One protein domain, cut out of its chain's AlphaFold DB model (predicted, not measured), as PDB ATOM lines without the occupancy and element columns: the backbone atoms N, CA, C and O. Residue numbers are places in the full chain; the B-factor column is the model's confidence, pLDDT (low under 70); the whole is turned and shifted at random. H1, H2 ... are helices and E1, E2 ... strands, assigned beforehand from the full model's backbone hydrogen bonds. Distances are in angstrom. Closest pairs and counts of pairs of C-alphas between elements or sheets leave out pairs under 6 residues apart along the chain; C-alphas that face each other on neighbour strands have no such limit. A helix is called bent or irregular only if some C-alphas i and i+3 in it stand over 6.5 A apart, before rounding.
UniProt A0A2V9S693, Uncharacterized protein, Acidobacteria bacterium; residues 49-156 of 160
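This is residues 49 to 156 of the 160 residues of an uncharacterized protein of Acidobacteria bacterium (UniProt A0A2V9S693). Look first for a small three-stranded sheet with the long helix H2 packed over one of its faces, and a second long helix, H3, crossing H2 near its last residues and reaching the sheet's edge strand E1 with its own last residues. A long loop with little regular structure, residues 62 to 79, leads to the short helix H1, far from this core at one end of the longest axis; the short helix H4 is towards the other end. The printed part has 108 residues, with four named helices and three named strands that follow each other along the chain as E1 E2 H1 E3 H2 H3 H4; the mixed sheet runs E1 E2 E3, and the class is mixed, helices and strands. The whole is compact, with a radius of gyration of the C-alphas of 14.5 A and spans of 40 by 35 by 25 A.

Start at E1, residues 49 to 51, and E2, residues 54 to 61, an antiparallel hairpin where N 49 and O 56 are 2.8 A apart. E2 pairs with E1 over residues 54 to 56 and with E3, residues 93 to 97, over residues 57 to 61; E2 and E3 are parallel, with N 59 and O 94 2.9 A apart. Between them comes H1, residues 80 to 84, not on the sheet; E2, H1 and E3 form a strand-helix-strand unit, two parallel neighbour strands with a helix between, with a right-handed crossover. H2, residues 102 to 118, is on one face of the sheet at a height of 8.6 A, giving two layers, a sheet and a helix; its closest C-alphas to E3 are those of Glu 105 and Leu 96, 6.4 A. H3, residues 129 to 146, only grazes the sheet with residues 139 to 146. Residues 135 to 140 of H3 touch residues 113 to 118 of H2, closest at C-alphas 139 and 117, 6.7 A, only just about perpendicular at 73 degrees. H4, residues 148 to 154, only just touches H2, with 3 pairs of C-alphas within 8 A, closest at Leu 154 and Gln 106, 5.3 A. Every O i to N i+4 pair is within hydrogen-bond range in H1, H2 and H4; in H3 it is 12 of 14.

Find C-alpha 49 at (9.738, -22.625, 41.884), where E1 begins. E2 is 21.6 A long and E3 13.0 A. H2 runs 24.4 A from C-alpha 102 at (-1.103, -36.663, 45.871). H3 runs 25.5 A, with a kink of 32 degrees near residue 136; it is only just irregular, C-alphas 135 and 138 being 6.6 A apart. H4 ends at C-alpha 154, (-0.254, -27.801, 47.758).

The C-alphas of Thr 81 and Ala 156 are the two farthest apart, 40.3 A. The printed part has no cut, and the link from E2 to H1 is long, 18 residues. Residues 126 to 131, of which 129 to 131 belong to H3, stand free. The mean pLDDT of the printed part is 72.4, and residues 63 to 91 and 119 to 129 are under 70.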
ATOM      1  N   ILE A  49      10.015 -23.328  40.626       91.94
ATOM      2  CA  ILE A  49       9.738 -22.625  41.884       91.94
ATOM      3  C   ILE A  49      10.853 -21.616  42.174       91.94
ATOM      4  O   ILE A  49      12.016 -21.976  42.341       91.94
ATOM      5  N   LYS A  50      10.499 -20.339  42.293       91.81
ATOM      6  CA  LYS A  50      11.395 -19.272  42.746       91.81
ATOM      7  C   LYS A  50      11.474 -19.263  44.275       91.81
ATOM      8  O   LYS A  50      10.486 -18.977  44.946       91.81
ATOM      9  N   ILE A  51      12.654 -19.515  44.834       88.25
ATOM     10  CA  ILE A  51      12.913 -19.475  46.278       88.25
ATOM     11  C   ILE A  51      13.985 -18.415  46.539       88.25
ATOM     12  O   ILE A  51      15.177 -18.604  46.290       88.25
ATOM     13  N   GLY A  52      13.543 -17.240  46.994       83.88
ATOM     14  CA  GLY A  52      14.402 -16.067  47.139       83.88
ATOM     15  C   GLY A  52      14.971 -15.611  45.789       83.88
ATOM     16  O   GLY A  52      14.231 -15.164  44.916       83.88
ATOM     17  N   GLY A  53      16.295 -15.702  45.634       81.38
ATOM     18  CA  GLY A  53      17.011 -15.348  44.399       81.38
ATOM     19  C   GLY A  53      17.327 -16.527  43.471       81.38
ATOM     20  O   GLY A  53      18.064 -16.336  42.509       81.38
ATOM     21  N   VAL A  54      16.837 -17.734  43.772       82.81
ATOM     22  CA  VAL A  54      17.145 -18.973  43.039       82.81
ATOM     23  C   VAL A  54      15.866 -19.535  42.418       82.81
ATOM     24  O   VAL A  54      14.806 -19.476  43.038       82.81
ATOM     25  N   ILE A  55      15.958 -20.080  41.204       86.25
ATOM     26  CA  ILE A  55      14.873 -20.828  40.556       86.25
ATOM     27  C   ILE A  55      15.228 -22.310  40.633       86.25
ATOM     28  O   ILE A  55      16.305 -22.698  40.188       86.25
ATOM     29  N   TYR A  56      14.324 -23.104  41.197       86.44
ATOM     30  CA  TYR A  56      14.403 -24.555  41.275       86.44
ATOM     31  C   TYR A  56      13.530 -25.181  40.188       86.44
ATOM     32  O   TYR A  56      12.380 -24.776  40.031       86.44
ATOM     33  N   THR A  57      14.052 -26.172  39.474       88.94
ATOM     34  CA  THR A  57      13.295 -27.084  38.608       88.94
ATOM     35  C   THR A  57      12.635 -28.158  39.473       88.94
ATOM     36  O   THR A  57      13.269 -28.666  40.397       88.94
ATOM     37  N   VAL A  58      11.387 -28.527  39.188       87.44
ATOM     38  CA  VAL A  58      10.720 -29.674  39.826       87.44
ATOM     39  C   VAL A  58      10.563 -30.789  38.803       87.44
ATOM     40  O   VAL A  58      10.033 -30.559  37.716       87.44
ATOM     41  N   GLU A  59      11.010 -31.991  39.155       84.19
ATOM     42  CA  GLU A  59      10.994 -33.162  38.278       84.19
ATOM     43  C   GLU A  59      10.262 -34.332  38.935       84.19
ATOM     44  O   GLU A  59      10.571 -34.720  40.062       84.19
ATOM     45  N   LEU A  60       9.310 -34.910  38.199       83.25
ATOM     46  CA  LEU A  60       8.725 -36.207  38.524       83.25
ATOM     47  C   LEU A  60       9.660 -37.302  37.999       83.25
ATOM     48  O   LEU A  60       9.960 -37.354  36.805       83.25
ATOM     49  N   VAL A  61      10.133 -38.161  38.898       78.25
ATOM     50  CA  VAL A  61      11.107 -39.225  38.623       78.25
ATOM     51  C   VAL A  61      10.596 -40.568  39.134       78.25
ATOM     52  O   VAL A  61       9.807 -40.628  40.071       78.25
ATOM     53  N   ARG A  62      11.046 -41.674  38.534       73.31
ATOM     54  CA  ARG A  62      10.664 -43.029  38.988       73.31
ATOM     55  C   ARG A  62      11.347 -43.452  40.291       73.31
ATOM     56  O   ARG A  62      10.846 -44.330  40.978       73.31
ATOM     57  N   GLU A  63      12.493 -42.853  40.584       69.75
ATOM     58  CA  GLU A  63      13.314 -43.081  41.772       69.75
ATOM     59  C   GLU A  63      14.090 -41.784  42.028       69.75
ATOM     60  O   GLU A  63      14.610 -41.185  41.080       69.75
ATOM     61  N   VAL A  64      14.137 -41.309  43.277       65.06
ATOM     62  CA  VAL A  64      14.914 -40.105  43.618       65.06
ATOM     63  C   VAL A  64      16.407 -40.434  43.531       65.06
ATOM     64  O   VAL A  64      16.837 -41.406  44.157       65.06
ATOM     65  N   PRO A  65      17.227 -39.634  42.819       60.94
ATOM     66  CA  PRO A  65      18.673 -39.816  42.813       60.94
ATOM     67  C   PRO A  65      19.233 -39.843  44.240       60.94
ATOM     68  O   PRO A  65      18.947 -38.957  45.048       60.94
ATOM     69  N   GLY A  66      20.045 -40.854  44.553       50.09
ATOM     70  CA  GLY A  66      20.650 -40.982  45.875       50.09
ATOM     71  C   GLY A  66      21.462 -39.736  46.242       50.09
ATOM     72  O   GLY A  66      22.187 -39.184  45.414       50.09
ATOM     73  N   ALA A  67      21.400 -39.308  47.506       50.91
ATOM     74  CA  ALA A  67      22.081 -38.104  48.005       50.91
ATOM     75  C   ALA A  67      23.626 -38.245  48.117       50.91
ATOM     76  O   ALA A  67      24.250 -37.679  49.016       50.91
ATOM     77  N   GLY A  68      24.244 -39.044  47.237       41.88
ATOM     78  CA  GLY A  68      25.648 -39.460  47.270       41.88
ATOM     79  C   GLY A  68      26.448 -39.214  45.984       41.88
ATOM     80  O   GLY A  68      27.678 -39.174  46.058       41.88
ATOM     81  N   ASP A  69      25.798 -38.962  44.845       35.31
ATOM     82  CA  ASP A  69      26.472 -38.906  43.529       35.31
ATOM     83  C   ASP A  69      27.154 -37.548  43.246       35.31
ATOM     84  O   ASP A  69      27.769 -37.331  42.202       35.31
ATOM     85  N   GLY A  70      27.099 -36.640  44.225       37.62
ATOM     86  CA  GLY A  70      27.752 -35.329  44.253       37.62
ATOM     87  C   GLY A  70      28.643 -35.136  45.485       37.62
ATOM     88  O   GLY A  70      28.589 -34.083  46.112       37.62
ATOM     89  N   PHE A  71      29.469 -36.140  45.811       36.16
ATOM     90  CA  PHE A  71      30.313 -36.261  47.015       36.16
ATOM     91  C   PHE A  71      29.525 -36.530  48.307       36.16
ATOM     92  O   PHE A  71      28.683 -35.738  48.714       36.16
ATOM     93  N   GLY A  72      29.875 -37.624  49.001       32.16
ATOM     94  CA  GLY A  72      29.232 -38.110  50.234       32.16
ATOM     95  C   GLY A  72      29.305 -37.142  51.419       32.16
ATOM     96  O   GLY A  72      30.097 -37.321  52.344       32.16
ATOM     97  N   LEU A  73      28.457 -36.116  51.383       34.75
ATOM     98  CA  LEU A  73      28.382 -35.005  52.321       34.75
ATOM     99  C   LEU A  73      26.953 -34.835  52.856       34.75
ATOM    100  O   LEU A  73      26.429 -33.720  52.908       34.75
ATOM    101  N   TYR A  74      26.348 -35.933  53.322       34.06
ATOM    102  CA  TYR A  74      25.163 -35.869  54.180       34.06
ATOM    103  C   TYR A  74      25.387 -34.826  55.287       34.06
ATOM    104  O   TYR A  74      26.270 -34.969  56.134       34.06
ATOM    105  N   GLY A  75      24.601 -33.749  55.253       37.72
ATOM    106  CA  GLY A  75      24.596 -32.713  56.285       37.72
ATOM    107  C   GLY A  75      25.797 -31.759  56.324       37.72
ATOM    108  O   GLY A  75      25.953 -31.083  57.342       37.72
ATOM    109  N   ARG A  76      26.637 -31.639  55.277       33.31
ATOM    110  CA  ARG A  76      27.538 -30.468  55.213       33.31
ATOM    111  C   ARG A  76      26.815 -29.233  54.707       33.31
ATOM    112  O   ARG A  76      26.076 -29.254  53.732       33.31
ATOM    113  N   THR A  77      27.099 -28.151  55.412       42.28
ATOM    114  CA  THR A  77      26.576 -26.809  55.206       42.28
ATOM    115  C   THR A  77      26.998 -26.241  53.851       42.28
ATOM    116  O   THR A  77      28.172 -26.366  53.490       42.28
ATOM    117  N   CYS A  78      26.109 -25.545  53.131       46.16
ATOM    118  CA  CYS A  78      26.495 -24.793  51.923       46.16
ATOM    119  C   CYS A  78      27.210 -23.474  52.292       46.16
ATOM    120  O   CYS A  78      26.767 -22.352  52.012       46.16
ATOM    121  N   ASP A  79      28.353 -23.622  52.960       45.31
ATOM    122  CA  ASP A  79      29.207 -22.530  53.397       45.31
ATOM    123  C   ASP A  79      30.062 -21.951  52.250       45.31
ATOM    124  O   ASP A  79      30.047 -22.406  51.102       45.31
ATOM    125  N   ARG A  80      30.827 -20.896  52.559       41.72
ATOM    126  CA  ARG A  80      31.689 -20.194  51.591       41.72
ATOM    127  C   ARG A  80      32.712 -21.127  50.912       41.72
ATOM    128  O   ARG A  80      33.049 -20.890  49.756       41.72
ATOM    129  N   THR A  81      33.155 -22.184  51.587       41.25
ATOM    130  CA  THR A  81      34.096 -23.194  51.074       41.25
ATOM    131  C   THR A  81      33.406 -24.164  50.119       41.25
ATOM    132  O   THR A  81      33.953 -24.472  49.061       41.25
ATOM    133  N   ALA A  82      32.195 -24.619  50.457       47.62
ATOM    134  CA  ALA A  82      31.392 -25.476  49.583       47.62
ATOM    135  C   ALA A  82      31.011 -24.754  48.275       47.62
ATOM    136  O   ALA A  82      31.090 -25.345  47.197       47.62
ATOM    137  N   LYS A  83      30.718 -23.444  48.345       45.53
ATOM    138  CA  LYS A  83      30.506 -22.591  47.159       45.53
ATOM    139  C   LYS A  83      31.766 -22.446  46.302       45.53
ATOM    140  O   LYS A  83      31.684 -22.582  45.088       45.53
ATOM    141  N   GLN A  84      32.934 -22.225  46.913       45.28
ATOM    142  CA  GLN A  84      34.210 -22.118  46.186       45.28
ATOM    143  C   GLN A  84      34.639 -23.415  45.482       45.28
ATOM    144  O   GLN A  84      35.385 -23.350  44.510       45.28
ATOM    145  N   LYS A  85      34.186 -24.581  45.957       41.53
ATOM    146  CA  LYS A  85      34.518 -25.895  45.381       41.53
ATOM    147  C   LYS A  85      33.466 -26.440  44.407       41.53
ATOM    148  O   LYS A  85      33.584 -27.583  43.980       41.53
ATOM    149  N   GLY A  86      32.424 -25.666  44.089       39.66
ATOM    150  CA  GLY A  86      31.308 -26.114  43.246       39.66
ATOM    151  C   GLY A  86      30.416 -27.189  43.886       39.66
ATOM    152  O   GLY A  86      29.478 -27.659  43.256       39.66
ATOM    153  N   SER A  87      30.667 -27.564  45.144       43.31
ATOM    154  CA  SER A  87      30.012 -28.689  45.831       43.31
ATOM    155  C   SER A  87      28.675 -28.325  46.491       43.31
ATOM    156  O   SER A  87      28.038 -29.181  47.087       43.31
ATOM    157  N   CYS A  88      28.235 -27.065  46.402       41.88
ATOM    158  CA  CYS A  88      26.887 -26.643  46.817       41.88
ATOM    159  C   CYS A  88      25.778 -27.044  45.826       41.88
ATOM    160  O   CYS A  88      24.629 -26.650  46.013       41.88
ATOM    161  N   ALA A  89      26.115 -27.774  44.765       39.88
ATOM    162  CA  ALA A  89      25.192 -28.180  43.720       39.88
ATOM    163  C   ALA A  89      24.311 -29.372  44.150       39.88
ATOM    164  O   ALA A  89      24.371 -30.455  43.579       39.88
ATOM    165  N   VAL A  90      23.393 -29.126  45.092       52.56
ATOM    166  CA  VAL A  90      22.016 -29.558  44.805       52.56
ATOM    167  C   VAL A  90      21.630 -28.680  43.616       52.56
ATOM    168  O   VAL A  90      21.657 -27.460  43.764       52.56
ATOM    169  N   ASN A  91      21.415 -29.251  42.426       63.25
ATOM    170  CA  ASN A  91      21.502 -28.541  41.130       63.25
ATOM    171  C   ASN A  91      20.425 -27.444  40.888       63.25
ATOM    172  O   ASN A  91      20.198 -27.032  39.755       63.25
ATOM    173  N   ASN A  92      19.743 -26.975  41.933       75.38
ATOM    174  CA  ASN A  92      18.433 -26.333  41.903       75.38
ATOM    175  C   ASN A  92      17.362 -27.270  41.318       75.38
ATOM    176  O   ASN A  92      16.516 -26.836  40.549       75.38
ATOM    177  N   HIS A  93      17.398 -28.557  41.670       78.19
ATOM    178  CA  HIS A  93      16.331 -29.512  41.353       78.19
ATOM    179  C   HIS A  93      15.631 -29.946  42.642       78.19
ATOM    180  O   HIS A  93      16.271 -30.082  43.685       78.19
ATOM    181  N   ILE A  94      14.322 -30.153  42.545       82.88
ATOM    182  CA  ILE A  94      13.465 -30.793  43.539       82.88
ATOM    183  C   ILE A  94      12.879 -32.025  42.851       82.88
ATOM    184  O   ILE A  94      12.207 -31.899  41.828       82.88
ATOM    185  N   TYR A  95      13.145 -33.205  43.398       81.50
ATOM    186  CA  TYR A  95      12.668 -34.468  42.842       81.50
ATOM    187  C   TYR A  95      11.435 -34.947  43.605       81.50
ATOM    188  O   TYR A  95      11.425 -34.948  44.835       81.50
ATOM    189  N   LEU A  96      10.405 -35.360  42.873       80.44
ATOM    190  CA  LEU A  96       9.205 -36.000  43.402       80.44
ATOM    191  C   LEU A  96       9.082 -37.390  42.775       80.44
ATOM    192  O   LEU A  96       9.268 -37.540  41.569       80.44
ATOM    193  N   GLU A  97       8.769 -38.406  43.574       79.94
ATOM    194  CA  GLU A  97       8.520 -39.750  43.043       79.94
ATOM    195  C   GLU A  97       7.163 -39.805  42.337       79.94
ATOM    196  O   GLU A  97       6.138 -39.438  42.914       79.94
ATOM    197  N   ASP A  98       7.161 -40.276  41.092       82.12
ATOM    198  CA  ASP A  98       5.949 -40.515  40.312       82.12
ATOM    199  C   ASP A  98       5.154 -41.722  40.851       82.12
ATOM    200  O   ASP A  98       5.698 -42.639  41.469       82.12
ATOM    201  N   GLY A  99       3.841 -41.727  40.619       81.75
ATOM    202  CA  GLY A  99       2.922 -42.765  41.101       81.75
ATOM    203  C   GLY A  99       2.608 -42.715  42.603       81.75
ATOM    204  O   GLY A  99       1.925 -43.608  43.113       81.75
ATOM    205  N   ARG A 100       3.072 -41.687  43.323       81.25
ATOM    206  CA  ARG A 100       2.742 -41.457  44.734       81.25
ATOM    207  C   ARG A 100       1.315 -40.904  44.904       81.25
ATOM    208  O   ARG A 100       0.802 -40.209  44.025       81.25
ATOM    209  N   PRO A 101       0.642 -41.161  46.043       89.81
ATOM    210  CA  PRO A 101      -0.584 -40.448  46.396       89.81
ATOM    211  C   PRO A 101      -0.335 -38.935  46.447       89.81
ATOM    212  O   PRO A 101       0.670 -38.499  47.003       89.81
ATOM    213  N   LEU A 102      -1.276 -38.123  45.950       90.62
ATOM    214  CA  LEU A 102      -1.103 -36.663  45.871       90.62
ATOM    215  C   LEU A 102      -0.685 -36.029  47.210       90.62
ATOM    216  O   LEU A 102       0.177 -35.157  47.230       90.62
ATOM    217  N   ILE A 103      -1.253 -36.486  48.330       91.38
ATOM    218  CA  ILE A 103      -0.917 -35.968  49.663       91.38
ATOM    219  C   ILE A 103       0.529 -36.280  50.081       91.38
ATOM    220  O   ILE A 103       1.148 -35.481  50.785       91.38
ATOM    221  N   GLU A 104       1.098 -37.402  49.623       87.38
ATOM    222  CA  GLU A 104       2.517 -37.720  49.819       87.38
ATOM    223  C   GLU A 104       3.383 -36.777  48.974       87.38
ATOM    224  O   GLU A 104       4.298 -36.162  49.515       87.38
ATOM    225  N   GLU A 105       3.054 -36.562  47.695       87.94
ATOM    226  CA  GLU A 105       3.798 -35.623  46.837       87.94
ATOM    227  C   GLU A 105       3.737 -34.173  47.333       87.94
ATOM    228  O   GLU A 105       4.759 -33.491  47.364       87.94
ATOM    229  N   GLN A 106       2.564 -33.697  47.762       92.75
ATOM    230  CA  GLN A 106       2.390 -32.368  48.359       92.75
ATOM    231  C   GLN A 106       3.238 -32.218  49.628       92.75
ATOM    232  O   GLN A 106       3.878 -31.185  49.834       92.75
ATOM    233  N   THR A 107       3.276 -33.259  50.468       87.44
ATOM    234  CA  THR A 107       4.082 -33.278  51.696       87.44
ATOM    235  C   THR A 107       5.577 -33.253  51.377       87.44
ATOM    236  O   THR A 107       6.304 -32.450  51.962       87.44
ATOM    237  N   THR A 108       6.030 -34.059  50.413       85.25
ATOM    238  CA  THR A 108       7.424 -34.089  49.942       85.25
ATOM    239  C   THR A 108       7.831 -32.759  49.310       85.25
ATOM    240  O   THR A 108       8.858 -32.197  49.680       85.25
ATOM    241  N   LEU A 109       7.002 -32.172  48.443       88.19
ATOM    242  CA  LEU A 109       7.284 -30.864  47.849       88.19
ATOM    243  C   LEU A 109       7.414 -29.772  48.920       88.19
ATOM    244  O   LEU A 109       8.337 -28.958  48.878       88.19
ATOM    245  N   LEU A 110       6.516 -29.761  49.909       91.31
ATOM    246  CA  LEU A 110       6.587 -28.818  51.023       91.31
ATOM    247  C   LEU A 110       7.825 -29.057  51.908       91.31
ATOM    248  O   LEU A 110       8.385 -28.094  52.431       91.31
ATOM    249  N   HIS A 111       8.263 -30.305  52.076       83.81
ATOM    250  CA  HIS A 111       9.492 -30.668  52.786       83.81
ATOM    251  C   HIS A 111      10.744 -30.146  52.060       83.81
ATOM    252  O   HIS A 111      11.553 -29.437  52.664       83.81
ATOM    253  N   GLU A 112      10.857 -30.374  50.751       82.12
ATOM    254  CA  GLU A 112      11.990 -29.895  49.951       82.12
ATOM    255  C   GLU A 112      12.041 -28.361  49.858       82.12
ATOM    256  O   GLU A 112      13.112 -27.760  49.962       82.12
ATOM    257  N   ILE A 113      10.886 -27.687  49.786       88.19
ATOM    258  CA  ILE A 113      10.816 -26.220  49.886       88.19
ATOM    259  C   ILE A 113      11.368 -25.728  51.237       88.19
ATOM    260  O   ILE A 113      12.093 -24.733  51.274       88.19
ATOM    261  N   GLN A 114      11.089 -26.415  52.353       85.12
ATOM    262  CA  GLN A 114      11.668 -26.058  53.658       85.12
ATOM    263  C   GLN A 114      13.194 -26.225  53.669       85.12
ATOM    264  O   GLN A 114      13.896 -25.356  54.197       85.12
ATOM    265  N   HIS A 115      13.716 -27.289  53.053       77.56
ATOM    266  CA  HIS A 115      15.156 -27.498  52.900       77.56
ATOM    267  C   HIS A 115      15.819 -26.420  52.034       77.56
ATOM    268  O   HIS A 115      16.845 -25.866  52.442       77.56
ATOM    269  N   ALA A 116      15.208 -26.034  50.913       81.44
ATOM    270  CA  ALA A 116      15.680 -24.938  50.069       81.44
ATOM    271  C   ALA A 116      15.663 -23.572  50.790       81.44
ATOM    272  O   ALA A 116      16.587 -22.773  50.640       81.44
ATOM    273  N   ILE A 117      14.648 -23.304  51.622       83.12
ATOM    274  CA  ILE A 117      14.509 -22.052  52.387       83.12
ATOM    275  C   ILE A 117      15.547 -21.916  53.515       83.12
ATOM    276  O   ILE A 117      16.038 -20.813  53.790       83.12
ATOM    277  N   LEU A 118      15.813 -23.003  54.243       76.00
ATOM    278  CA  LEU A 118      16.622 -22.981  55.468       76.00
ATOM    279  C   LEU A 118      18.084 -23.382  55.247       76.00
ATOM    280  O   LEU A 118      18.920 -23.108  56.114       76.00
ATOM    281  N   GLY A 119      18.377 -24.014  54.109       68.06
ATOM    282  CA  GLY A 119      19.597 -24.774  53.885       68.06
ATOM    283  C   GLY A 119      19.562 -26.119  54.616       68.06
ATOM    284  O   GLY A 119      19.014 -26.253  55.717       68.06
ATOM    285  N   THR A 120      20.214 -27.123  54.032       55.12
ATOM    286  CA  THR A 120      20.444 -28.439  54.658       55.12
ATOM    287  C   THR A 120      21.208 -28.321  55.989       55.12
ATOM    288  O   THR A 120      21.064 -29.156  56.875       55.12
ATOM    289  N   ASP A 121      21.934 -27.217  56.172       45.47
ATOM    290  CA  ASP A 121      22.668 -26.748  57.350       45.47
ATOM    291  C   ASP A 121      21.927 -26.802  58.700       45.47
ATOM    292  O   ASP A 121      22.567 -26.917  59.752       45.47
ATOM    293  N   LYS A 122      20.600 -26.602  58.706       46.53
ATOM    294  CA  LYS A 122      19.822 -26.405  59.946       46.53
ATOM    295  C   LYS A 122      19.162 -27.674  60.490       46.53
ATOM    296  O   LYS A 122      18.708 -27.639  61.628       46.53
ATOM    297  N   SER A 123      19.177 -28.793  59.761       47.62
ATOM    298  CA  SER A 123      18.680 -30.085  60.269       47.62
ATOM    299  C   SER A 123      19.586 -30.690  61.355       47.62
ATOM    300  O   SER A 123      19.101 -31.347  62.271       47.62
ATOM    301  N   ALA A 124      20.896 -30.428  61.288       46.09
ATOM    302  CA  ALA A 124      21.897 -30.969  62.214       46.09
ATOM    303  C   ALA A 124      22.214 -30.057  63.419       46.09
ATOM    304  O   ALA A 124      22.890 -30.476  64.361       46.09
ATOM    305  N   LYS A 125      21.760 -28.795  63.413       51.56
ATOM    306  CA  LYS A 125      21.984 -27.859  64.527       51.56
ATOM    307  C   LYS A 125      20.887 -28.006  65.575       51.56
ATOM    308  O   LYS A 125      19.714 -28.144  65.250       51.56
ATOM    309  N   LYS A 126      21.267 -27.912  66.854       52.41
ATOM    310  CA  LYS A 126      20.347 -27.984  68.002       52.41
ATOM    311  C   LYS A 126      19.531 -26.687  68.134       52.41
ATOM    312  O   LYS A 126      19.744 -25.881  69.036       52.41
ATOM    313  N   THR A 127      18.631 -26.472  67.182       57.88
ATOM    314  CA  THR A 127      17.717 -25.332  67.099       57.88
ATOM    315  C   THR A 127      16.458 -25.604  67.923       57.88
ATOM    316  O   THR A 127      15.916 -26.705  67.903       57.88
ATOM    317  N   THR A 128      15.968 -24.600  68.652       64.69
ATOM    318  CA  THR A 128      14.656 -24.681  69.309       64.69
ATOM    319  C   THR A 128      13.546 -24.581  68.261       64.69
ATOM    320  O   THR A 128      13.639 -23.769  67.337       64.69
ATOM    321  N   SER A 129      12.465 -25.351  68.414       66.38
ATOM    322  CA  SER A 129      11.359 -25.393  67.440       66.38
ATOM    323  C   SER A 129      10.774 -24.005  67.141       66.38
ATOM    324  O   SER A 129      10.432 -23.703  66.004       66.38
ATOM    325  N   HIS A 130      10.754 -23.113  68.137       73.00
ATOM    326  CA  HIS A 130      10.342 -21.718  67.971       73.00
ATOM    327  C   HIS A 130      11.259 -20.926  67.022       73.00
ATOM    328  O   HIS A 130      10.758 -20.222  66.151       73.00
ATOM    329  N   HIS A 131      12.588 -21.054  67.129       71.06
ATOM    330  CA  HIS A 131      13.511 -20.365  66.215       71.06
ATOM    331  C   HIS A 131      13.426 -20.918  64.783       71.06
ATOM    332  O   HIS A 131      13.527 -20.147  63.830       71.06
ATOM    333  N   PHE A 132      13.176 -22.223  64.625       78.31
ATOM    334  CA  PHE A 132      12.874 -22.820  63.319       78.31
ATOM    335  C   PHE A 132      11.629 -22.178  62.687       78.31
ATOM    336  O   PHE A 132      11.700 -21.703  61.556       78.31
ATOM    337  N   ILE A 133      10.525 -22.079  63.440       80.19
ATOM    338  CA  ILE A 133       9.277 -21.443  62.984       80.19
ATOM    339  C   ILE A 133       9.513 -19.973  62.604       80.19
ATOM    340  O   ILE A 133       9.160 -19.571  61.497       80.19
ATOM    341  N   TYR A 134      10.166 -19.182  63.465       84.19
ATOM    342  CA  TYR A 134      10.414 -17.758  63.200       84.19
ATOM    343  C   TYR A 134      11.227 -17.496  61.925       84.19
ATOM    344  O   TYR A 134      11.009 -16.476  61.273       84.19
ATOM    345  N   GLU A 135      12.145 -18.388  61.548       82.88
ATOM    346  CA  GLU A 135      12.890 -18.248  60.293       82.88
ATOM    347  C   GLU A 135      12.206 -18.870  59.076       82.88
ATOM    348  O   GLU A 135      12.386 -18.354  57.969       82.88
ATOM    349  N   LEU A 136      11.455 -19.960  59.248       87.12
ATOM    350  CA  LEU A 136      10.779 -20.637  58.146       87.12
ATOM    351  C   LEU A 136       9.538 -19.868  57.689       87.12
ATOM    352  O   LEU A 136       9.414 -19.564  56.506       87.12
ATOM    353  N   THR A 137       8.626 -19.545  58.610       91.06
ATOM    354  CA  THR A 137       7.291 -19.015  58.293       91.06
ATOM    355  C   THR A 137       7.297 -17.790  57.365       91.06
ATOM    356  O   THR A 137       6.593 -17.846  56.354       91.06
ATOM    357  N   PRO A 138       8.073 -16.710  57.605       93.88
ATOM    358  CA  PRO A 138       8.050 -15.546  56.713       93.88
ATOM    359  C   PRO A 138       8.630 -15.850  55.323       93.88
ATOM    360  O   PRO A 138       8.146 -15.318  54.327       93.88
ATOM    361  N   LYS A 139       9.635 -16.731  55.231       93.06
ATOM    362  CA  LYS A 139      10.242 -17.128  53.953       93.06
ATOM    363  C   LYS A 139       9.324 -18.065  53.162       93.06
ATOM    364  O   LYS A 139       9.202 -17.910  51.953       93.06
ATOM    365  N   LEU A 140       8.642 -18.991  53.837       94.88
ATOM    366  CA  LEU A 140       7.649 -19.878  53.226       94.88
ATOM    367  C   LEU A 140       6.452 -19.083  52.693       94.88
ATOM    368  O   LEU A 140       6.014 -19.329  51.574       94.88
ATOM    369  N   LEU A 141       5.977 -18.081  53.441       96.19
ATOM    370  CA  LEU A 141       4.938 -17.167  52.962       96.19
ATOM    371  C   LEU A 141       5.377 -16.432  51.686       96.19
ATOM    372  O   LEU A 141       4.610 -16.390  50.725       96.19
ATOM    373  N   ALA A 142       6.613 -15.924  51.641       95.94
ATOM    374  CA  ALA A 142       7.162 -15.287  50.445       95.94
ATOM    375  C   ALA A 142       7.242 -16.254  49.246       95.94
ATOM    376  O   ALA A 142       6.881 -15.870  48.138       95.94
ATOM    377  N   VAL A 143       7.627 -17.521  49.452       95.50
ATOM    378  CA  VAL A 143       7.611 -18.545  48.386       95.50
ATOM    379  C   VAL A 143       6.192 -18.795  47.866       95.50
ATOM    380  O   VAL A 143       6.002 -18.872  46.656       95.50
ATOM    381  N   LEU A 144       5.183 -18.881  48.737       96.75
ATOM    382  CA  LEU A 144       3.791 -19.077  48.311       96.75
ATOM    383  C   LEU A 144       3.224 -17.858  47.562       96.75
ATOM    384  O   LEU A 144       2.424 -18.029  46.643       96.75
ATOM    385  N   GLN A 145       3.657 -16.644  47.917       95.69
ATOM    386  CA  GLN A 145       3.297 -15.400  47.226       95.69
ATOM    387  C   GLN A 145       3.965 -15.286  45.847       95.69
ATOM    388  O   GLN A 145       3.288 -14.987  44.865       95.69
ATOM    389  N   ASP A 146       5.267 -15.573  45.761       95.75
ATOM    390  CA  ASP A 146       6.031 -15.547  44.505       95.75
ATOM    391  C   ASP A 146       5.629 -16.676  43.541       95.75
ATOM    392  O   ASP A 146       5.820 -16.548  42.331       95.75
ATOM    393  N   ASN A 147       5.057 -17.778  44.048       97.00
ATOM    394  CA  ASN A 147       4.714 -18.962  43.257       97.00
ATOM    395  C   ASN A 147       3.250 -19.406  43.463       97.00
ATOM    396  O   ASN A 147       3.000 -20.451  44.071       97.00
ATOM    397  N   PRO A 148       2.255 -18.703  42.883       95.50
ATOM    398  CA  PRO A 148       0.844 -19.089  42.997       95.50
ATOM    399  C   PRO A 148       0.530 -20.516  42.513       95.50
ATOM    400  O   PRO A 148      -0.447 -21.119  42.956       95.50
ATOM    401  N   GLY A 149       1.349 -21.077  41.612       95.75
ATOM    402  CA  GLY A 149       1.252 -22.478  41.186       95.75
ATOM    403  C   GLY A 149       1.576 -23.480  42.299       95.75
ATOM    404  O   GLY A 149       0.877 -24.482  42.420       95.75
ATOM    405  N   VAL A 150       2.560 -23.176  43.156       96.25
ATOM    406  CA  VAL A 150       2.897 -23.991  44.336       96.25
ATOM    407  C   VAL A 150       1.740 -23.988  45.319       96.25
ATOM    408  O   VAL A 150       1.317 -25.054  45.746       96.25
ATOM    409  N   TYR A 151       1.185 -22.810  45.626       95.25
ATOM    410  CA  TYR A 151       0.020 -22.714  46.505       95.25
ATOM    411  C   TYR A 151      -1.143 -23.569  45.985       95.25
ATOM    412  O   TYR A 151      -1.616 -24.438  46.709       95.25
ATOM    413  N   ARG A 152      -1.536 -23.396  44.710       95.62
ATOM    414  CA  ARG A 152      -2.625 -24.178  44.097       95.62
ATOM    415  C   ARG A 152      -2.390 -25.684  44.185       95.62
ATOM    416  O   ARG A 152      -3.317 -26.400  44.541       95.62
ATOM    417  N   TYR A 153      -1.177 -26.151  43.880       95.81
ATOM    418  CA  TYR A 153      -0.845 -27.573  43.938       95.81
ATOM    419  C   TYR A 153      -0.869 -28.117  45.374       95.81
ATOM    420  O   TYR A 153      -1.478 -29.154  45.614       95.81
ATOM    421  N   LEU A 154      -0.284 -27.399  46.342       95.56
ATOM    422  CA  LEU A 154      -0.254 -27.801  47.758       95.56
ATOM    423  C   LEU A 154      -1.635 -27.795  48.433       95.56
ATOM    424  O   LEU A 154      -1.813 -28.472  49.441       95.56
ATOM    425  N   THR A 155      -2.603 -27.037  47.911       94.62
ATOM    426  CA  THR A 155      -3.988 -27.010  48.419       94.62
ATOM    427  C   THR A 155      -4.971 -27.831  47.585       94.62
ATOM    428  O   THR A 155      -6.170 -27.784  47.850       94.62
ATOM    429  N   ALA A 156      -4.512 -28.533  46.546       94.69
ATOM    430  CA  ALA A 156      -5.404 -29.282  45.671       94.69
ATOM    431  C   ALA A 156      -5.958 -30.535  46.373       94.69
ATOM    432  O   ALA A 156      -5.223 -31.261  47.040       94.69
TER     433      ALA A 156